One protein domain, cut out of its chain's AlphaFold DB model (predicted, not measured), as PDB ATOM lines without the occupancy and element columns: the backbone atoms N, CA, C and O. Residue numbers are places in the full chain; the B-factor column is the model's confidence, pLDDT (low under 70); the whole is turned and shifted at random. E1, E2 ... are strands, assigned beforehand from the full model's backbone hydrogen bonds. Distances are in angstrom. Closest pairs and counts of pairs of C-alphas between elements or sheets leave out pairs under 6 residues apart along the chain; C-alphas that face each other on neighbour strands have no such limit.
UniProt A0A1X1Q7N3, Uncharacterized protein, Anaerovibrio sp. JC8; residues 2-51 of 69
ATOM      1  N   ARG A   2      -2.847 -37.242  51.896       98.00
ATOM      2  CA  ARG A   2      -3.329 -36.072  52.650       98.00
ATOM      3  C   ARG A   2      -3.511 -34.894  51.693       98.00
ATOM      4  O   ARG A   2      -2.645 -34.678  50.844       98.00
ATOM      5  N   VAL A   3      -4.619 -34.175  51.825       98.19
ATOM      6  CA  VAL A   3      -4.874 -32.915  51.123       98.19
ATOM      7  C   VAL A   3      -4.939 -31.795  52.145       98.19
ATOM      8  O   VAL A   3      -5.719 -31.891  53.087       98.19
ATOM      9  N   ASP A   4      -4.141 -30.759  51.931       98.44
ATOM     10  CA  ASP A   4      -4.050 -29.575  52.780       98.44
ATOM     11  C   ASP A   4      -4.833 -28.455  52.085       98.44
ATOM     12  O   ASP A   4      -4.564 -28.180  50.917       98.44
ATOM     13  N   PHE A   5      -5.797 -27.820  52.753       97.88
ATOM     14  CA  PHE A   5      -6.632 -26.762  52.171       97.88
ATOM     15  C   PHE A   5      -6.227 -25.377  52.670       97.88
ATOM     16  O   PHE A   5      -5.943 -25.188  53.855       97.88
ATOM     17  N   TYR A   6      -6.252 -24.403  51.761       98.06
ATOM     18  CA  TYR A   6      -5.887 -23.013  52.020       98.06
ATOM     19  C   TYR A   6      -6.944 -22.059  51.468       98.06
ATOM     20  O   TYR A   6      -7.565 -22.344  50.441       98.06
ATOM     21  N   ASP A   7      -7.113 -20.910  52.115       96.75
ATOM     22  CA  ASP A   7      -7.910 -19.814  51.564       96.75
ATOM     23  C   ASP A   7      -7.161 -19.063  50.441       96.75
ATOM     24  O   ASP A   7      -6.023 -19.390  50.085       96.75
ATOM     25  N   ASP A   8      -7.814 -18.061  49.847       95.50
ATOM     26  CA  ASP A   8      -7.241 -17.256  48.757       95.50
ATOM     27  C   ASP A   8      -6.053 -16.382  49.213       95.50
ATOM     28  O   ASP A   8      -5.215 -15.997  48.393       95.50
ATOM     29  N   ASP A   9      -5.945 -16.116  50.518       96.19
ATOM     30  CA  ASP A   9      -4.840 -15.390  51.151       96.19
ATOM     31  C   ASP A   9      -3.684 -16.329  51.562       96.19
ATOM     32  O   ASP A   9      -2.718 -15.891  52.189       96.19
ATOM     33  N   GLN A  10      -3.740 -17.605  51.152       96.62
ATOM     34  CA  GLN A  10      -2.745 -18.653  51.419       96.62
ATOM     35  C   GLN A  10      -2.669 -19.076  52.896       96.62
ATOM     36  O   GLN A  10      -1.697 -19.717  53.307       96.62
ATOM     37  N   ASN A  11      -3.691 -18.776  53.704       97.19
ATOM     38  CA  ASN A  11      -3.770 -19.259  55.081       97.19
ATOM     39  C   ASN A  11      -4.250 -20.709  55.102       97.19
ATOM     40  O   ASN A  11      -5.221 -21.068  54.437       97.19
ATOM     41  N   TYR A  12      -3.582 -21.545  55.896       98.12
ATOM     42  CA  TYR A  12      -3.988 -22.932  56.117       98.12
ATOM     43  C   TYR A  12      -5.328 -23.003  56.864       98.12
ATOM     44  O   TYR A  12      -5.508 -22.321  57.875       98.12
ATOM     45  N   ILE A  13      -6.240 -23.851  56.383       97.62
ATOM     46  CA  ILE A  13      -7.558 -24.082  56.984       97.62
ATOM     47  C   ILE A  13      -7.545 -25.408  57.749       97.62
ATOM     48  O   ILE A  13      -7.653 -25.430  58.974       97.62
ATOM     49  N   GLU A  14      -7.410 -26.518  57.023       98.06
ATOM     50  CA  GLU A  14      -7.455 -27.880  57.554       98.06
ATOM     51  C   GLU A  14      -6.890 -28.886  56.543       98.06
ATOM     52  O   GLU A  14      -6.595 -28.539  55.398       98.06
ATOM     53  N   SER A  15      -6.760 -30.140  56.968       98.56
ATOM     54  CA  SER A  15      -6.332 -31.252  56.129       98.56
ATOM     55  C   SER A  15      -7.309 -32.413  56.212       98.56
ATOM     56  O   SER A  15      -7.849 -32.705  57.275       98.56
ATOM     57  N   HIS A  16      -7.451 -33.129  55.100       98.12
ATOM     58  CA  HIS A  16      -8.242 -34.357  55.008       98.12
ATOM     59  C   HIS A  16      -7.390 -35.508  54.481       98.12
ATOM     60  O   HIS A  16      -6.525 -35.314  53.620       98.12
ATOM     61  N   ILE A  17      -7.643 -36.724  54.970       97.94
ATOM     62  CA  ILE A  17      -7.072 -37.938  54.376       97.94
ATOM     63  C   ILE A  17      -8.069 -38.504  53.373       97.94
ATOM     64  O   ILE A  17      -9.199 -38.829  53.714       97.94
ATOM     65  N   ILE A  18      -7.609 -38.644  52.136       96.31
ATOM     66  CA  ILE A  18      -8.355 -39.228  51.027       96.31
ATOM     67  C   ILE A  18      -7.845 -40.640  50.770       96.31
ATOM     68  O   ILE A  18      -6.625 -40.868  50.679       96.31
ATOM     69  N   TYR A  19      -8.790 -41.562  50.617       96.69
ATOM     70  CA  TYR A  19      -8.559 -42.978  50.381       96.69
ATOM     71  C   TYR A  19      -8.991 -43.395  48.969       96.69
ATOM     72  O   TYR A  19      -9.532 -42.619  48.181       96.69
ATOM     73  N   ALA A  20      -8.716 -44.651  48.616       97.38
ATOM     74  CA  ALA A  20      -9.130 -45.203  47.334       97.38
ATOM     75  C   ALA A  20     -10.664 -45.191  47.196       97.38
ATOM     76  O   ALA A  20     -11.377 -45.689  48.065       97.38
ATOM     77  N   GLY A  21     -11.155 -44.670  46.070       97.00
ATOM     78  CA  GLY A  21     -12.587 -44.549  45.772       97.00
ATOM     79  C   GLY A  21     -13.188 -43.184  46.112       97.00
ATOM     80  O   GLY A  21     -14.246 -42.854  45.576       97.00
ATOM     81  N   ASP A  22     -12.503 -42.374  46.919       97.19
ATOM     82  CA  ASP A  22     -12.921 -41.005  47.202       97.19
ATOM     83  C   ASP A  22     -12.688 -40.092  45.990       97.19
ATOM     84  O   ASP A  22     -11.768 -40.284  45.189       97.19
ATOM     85  N   VAL A  23     -13.520 -39.055  45.873       95.88
ATOM     86  CA  VAL A  23     -13.414 -38.031  44.829       95.88
ATOM     87  C   VAL A  23     -13.352 -36.663  45.484       95.88
ATOM     88  O   VAL A  23     -14.221 -36.306  46.277       95.88
ATOM     89  N   ILE A  24     -12.351 -35.876  45.099       95.38
ATOM     90  CA  ILE A  24     -12.203 -34.480  45.506       95.38
ATOM     91  C   ILE A  24     -12.390 -33.554  44.304       95.38
ATOM     92  O   ILE A  24     -11.853 -33.797  43.224       95.38
ATOM     93  N   LEU A  25     -13.145 -32.474  44.508       95.00
ATOM     94  CA  LEU A  25     -13.297 -31.384  43.550       95.00
ATOM     95  C   LEU A  25     -12.677 -30.112  44.133       95.00
ATOM     96  O   LEU A  25     -13.077 -29.655  45.200       95.00
ATOM     97  N   LEU A  26     -11.723 -29.536  43.408       93.12
ATOM     98  CA  LEU A  26     -10.992 -28.333  43.800       93.12
ATOM     99  C   LEU A  26     -11.424 -27.179  42.894       93.12
ATOM    100  O   LEU A  26     -11.202 -27.239  41.685       93.12
ATOM    101  N   VAL A  27     -12.084 -26.167  43.465       89.88
ATOM    102  CA  VAL A  27     -12.728 -25.079  42.699       89.88
ATOM    103  C   VAL A  27     -12.066 -23.721  42.938       89.88
ATOM    104  O   VAL A  27     -11.824 -22.988  41.983       89.88
ATOM    105  N   SER A  28     -11.781 -23.387  44.197       90.50
ATOM    106  CA  SER A  28     -11.190 -22.114  44.629       90.50
ATOM    107  C   SER A  28     -10.270 -22.332  45.831       90.50
ATOM    108  O   SER A  28     -10.278 -23.418  46.417       90.50
ATOM    109  N   GLY A  29      -9.503 -21.307  46.204       94.25
ATOM    110  CA  GLY A  29      -8.478 -21.420  47.234       94.25
ATOM    111  C   GLY A  29      -7.239 -22.185  46.771       94.25
ATOM    112  O   GLY A  29      -7.034 -22.471  45.585       94.25
ATOM    113  N   GLY A  30      -6.393 -22.512  47.740       96.00
ATOM    114  CA  GLY A  30      -5.186 -23.302  47.546       96.00
ATOM    115  C   GLY A  30      -5.355 -24.733  48.039       96.00
ATOM    116  O   GLY A  30      -6.152 -25.021  48.930       96.00
ATOM    117  N   HIS A  31      -4.559 -25.641  47.481       97.12
ATOM    118  CA  HIS A  31      -4.440 -26.997  47.999       97.12
ATOM    119  C   HIS A  31      -2.998 -27.498  47.913       97.12
ATOM    120  O   HIS A  31      -2.256 -27.156  46.987       97.12
ATOM    121  N   GLY A  32      -2.621 -28.334  48.872       96.88
ATOM    122  CA  GLY A  32      -1.387 -29.110  48.882       96.88
ATOM    123  C   GLY A  32      -1.706 -30.599  48.901       96.88
ATOM    124  O   GLY A  32      -2.689 -31.017  49.502       96.88
ATOM    125  N   PHE A  33      -0.877 -31.410  48.249       97.06
ATOM    126  CA  PHE A  33      -0.980 -32.865  48.318       97.06
ATOM    127  C   PHE A  33       0.263 -33.434  48.980       97.06
ATOM    128  O   PHE A  33       1.384 -33.146  48.555       97.06
ATOM    129  N   LYS A  34       0.059 -34.306  49.966       97.62
ATOM    130  CA  LYS A  34       1.122 -35.117  50.551       97.62
ATOM    131  C   LYS A  34       0.822 -36.600  50.376       97.62
ATOM    132  O   LYS A  34      -0.170 -37.139  50.875       97.62
ATOM    133  N   VAL A  35       1.713 -37.267  49.653       96.88
ATOM    134  CA  VAL A  35       1.703 -38.719  49.467       96.88
ATOM    135  C   VAL A  35       2.229 -39.359  50.754       96.88
ATOM    136  O   VAL A  35       3.367 -39.115  51.143       96.88
ATOM    137  N   LEU A  36       1.373 -40.112  51.452       96.88
ATOM    138  CA  LEU A  36       1.708 -40.781  52.721       96.88
ATOM    139  C   LEU A  36       2.198 -42.222  52.510       96.88
ATOM    140  O   LEU A  36       2.933 -42.757  53.331       96.88
ATOM    141  N   GLU A  37       1.779 -42.829  51.405       95.69
ATOM    142  CA  GLU A  37       2.112 -44.176  50.949       95.69
ATOM    143  C   GLU A  37       2.026 -44.197  49.416       95.69
ATOM    144  O   GLU A  37       1.458 -43.268  48.833       95.69
ATOM    145  N   ASP A  38       2.577 -45.221  48.763       96.75
ATOM    146  CA  ASP A  38       2.507 -45.357  47.303       96.75
ATOM    147  C   ASP A  38       1.047 -45.397  46.827       96.75
ATOM    148  O   ASP A  38       0.244 -46.202  47.299       96.75
ATOM    149  N   ILE A  39       0.705 -44.527  45.873       96.00
ATOM    150  CA  ILE A  39      -0.648 -44.415  45.323       96.00
ATOM    151  C   ILE A  39      -0.643 -44.188  43.813       96.00
ATOM    152  O   ILE A  39       0.322 -43.690  43.233       96.00
ATOM    153  N   GLU A  40      -1.787 -44.474  43.200       96.12
ATOM    154  CA  GLU A  40      -2.146 -44.029  41.861       96.12
ATOM    155  C   GLU A  40      -3.430 -43.198  41.952       96.12
ATOM    156  O   GLU A  40      -4.338 -43.517  42.724       96.12
ATOM    157  N   MET A  41      -3.506 -42.113  41.184       95.25
ATOM    158  CA  MET A  41      -4.689 -41.262  41.128       95.25
ATOM    159  C   MET A  41      -4.958 -40.806  39.700       95.25
ATOM    160  O   MET A  41      -4.037 -40.626  38.903       95.25
ATOM    161  N   ILE A  42      -6.232 -40.575  39.397       95.50
ATOM    162  CA  ILE A  42      -6.660 -39.977  38.137       95.50
ATOM    163  C   ILE A  42      -6.922 -38.500  38.401       95.50
ATOM    164  O   ILE A  42      -7.836 -38.150  39.142       95.50
ATOM    165  N   GLU A  43      -6.133 -37.632  37.774       92.94
ATOM    166  CA  GLU A  43      -6.340 -36.191  37.837       92.94
ATOM    167  C   GLU A  43      -6.976 -35.686  36.538       92.94
ATOM    168  O   GLU A  43      -6.448 -35.893  35.444       92.94
ATOM    169  N   VAL A  44      -8.107 -34.989  36.658       92.50
ATOM    170  CA  VAL A  44      -8.808 -34.368  35.529       92.50
ATOM    171  C   VAL A  44      -8.771 -32.853  35.708       92.50
ATOM    172  O   VAL A  44      -9.274 -32.332  36.701       92.50
ATOM    173  N   LYS A  45      -8.187 -32.132  34.745       86.62
ATOM    174  CA  LYS A  45      -8.074 -30.664  34.762       86.62
ATOM    175  C   LYS A  45      -8.972 -30.037  33.696       86.62
ATOM    176  O   LYS A  45      -8.996 -30.505  32.560       86.62
ATOM    177  N   GLN A  46      -9.678 -28.965  34.051       82.44
ATOM    178  CA  GLN A  46     -10.417 -28.134  33.095       82.44
ATOM    179  C   GLN A  46      -9.445 -27.116  32.471       82.44
ATOM    180  O   GLN A  46      -8.699 -26.466  33.197       82.44
ATOM    181  N   GLY A  47      -9.390 -27.029  31.138       80.81
ATOM    182  CA  GLY A  47      -8.453 -26.156  30.406       80.81
ATOM    183  C   GLY A  47      -8.960 -24.716  30.196       80.81
ATOM    184  O   GLY A  47     -10.073 -24.401  30.616       80.81
ATOM    185  N   PRO A  48      -8.203 -23.852  29.482       80.94
ATOM    186  CA  PRO A  48      -6.977 -24.134  28.723       80.94
ATOM    187  C   PRO A  48      -5.707 -24.160  29.588       80.94
ATOM    188  O   PRO A  48      -5.591 -23.435  30.565       80.94
ATOM    189  N   TYR A  49      -4.728 -24.981  29.202       77.62
ATOM    190  CA  TYR A  49      -3.439 -25.075  29.892       77.62
ATOM    191  C   TYR A  49      -2.604 -23.800  29.681       77.62
ATOM    192  O   TYR A  49      -2.182 -23.523  28.558       77.62
ATOM    193  N   ALA A  50      -2.342 -23.046  30.753       79.88
ATOM    194  CA  ALA A  50      -1.573 -21.797  30.711       79.88
ATOM    195  C   ALA A  50      -0.062 -21.968  30.994       79.88
ATOM    196  O   ALA A  50       0.650 -20.987  31.216       79.88
ATOM    197  N   GLY A  51       0.457 -23.203  30.973       80.75
ATOM    198  CA  GLY A  51       1.876 -23.473  31.221       80.75
ATOM    199  C   GLY A  51       2.292 -23.185  32.665       80.75
ATOM    200  O   GLY A  51       1.569 -23.504  33.608       80.75
TER     201      GLY A  51
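What this domain is: This is residues 2 to 51 of the 69 residues of an uncharacterized protein of Anaerovibrio sp. JC8 (UniProt A0A1X1Q7N3). There is little regular structure here: a small antiparallel sheet of three short strands, with a long loop, residues 18 to 29, joining its two edge strands, and a long tail, residues 35 to 51, that folds back and ends in residues 46 to 51, which stick out. The printed part has 50 residues with no named helix and the strands E1, E2 and E3 along the chain, in sheet order E2, E1, E3. The class is all strand, with 16 residues in named elements. The whole is loose, with a radius of gyration of the C-alphas of 12.3 A, and spans 29 by 27 by 17 A.

Where its parts are: E1, residues 2 to 6, begins at C-alpha 2 (-3.329, -36.072, 52.650) and is 13.3 A long. E2, residues 12 to 17, is 15.4 A long. E3, residues 30 to 34, is 13.7 A long and ends at C-alpha 34 (1.122, -35.117, 50.551).

How they stand to each other: E1 and E2 form a hairpin, antiparallel at 159 degrees, with N 3 and O 16 2.9 A apart, within hydrogen-bond range. E1 and E3 are antiparallel at 161 degrees, with N 4 and O 32 2.8 A apart, also within hydrogen-bond range. E2 and E3 are apart.

The domain as a whole: The C-alphas of Glu 37 and Pro 48, the two farthest apart, are 31.3 A apart. The printed part has no cut. The link from E2 to E3 is long, and no printed residue is under 70 in pLDDT.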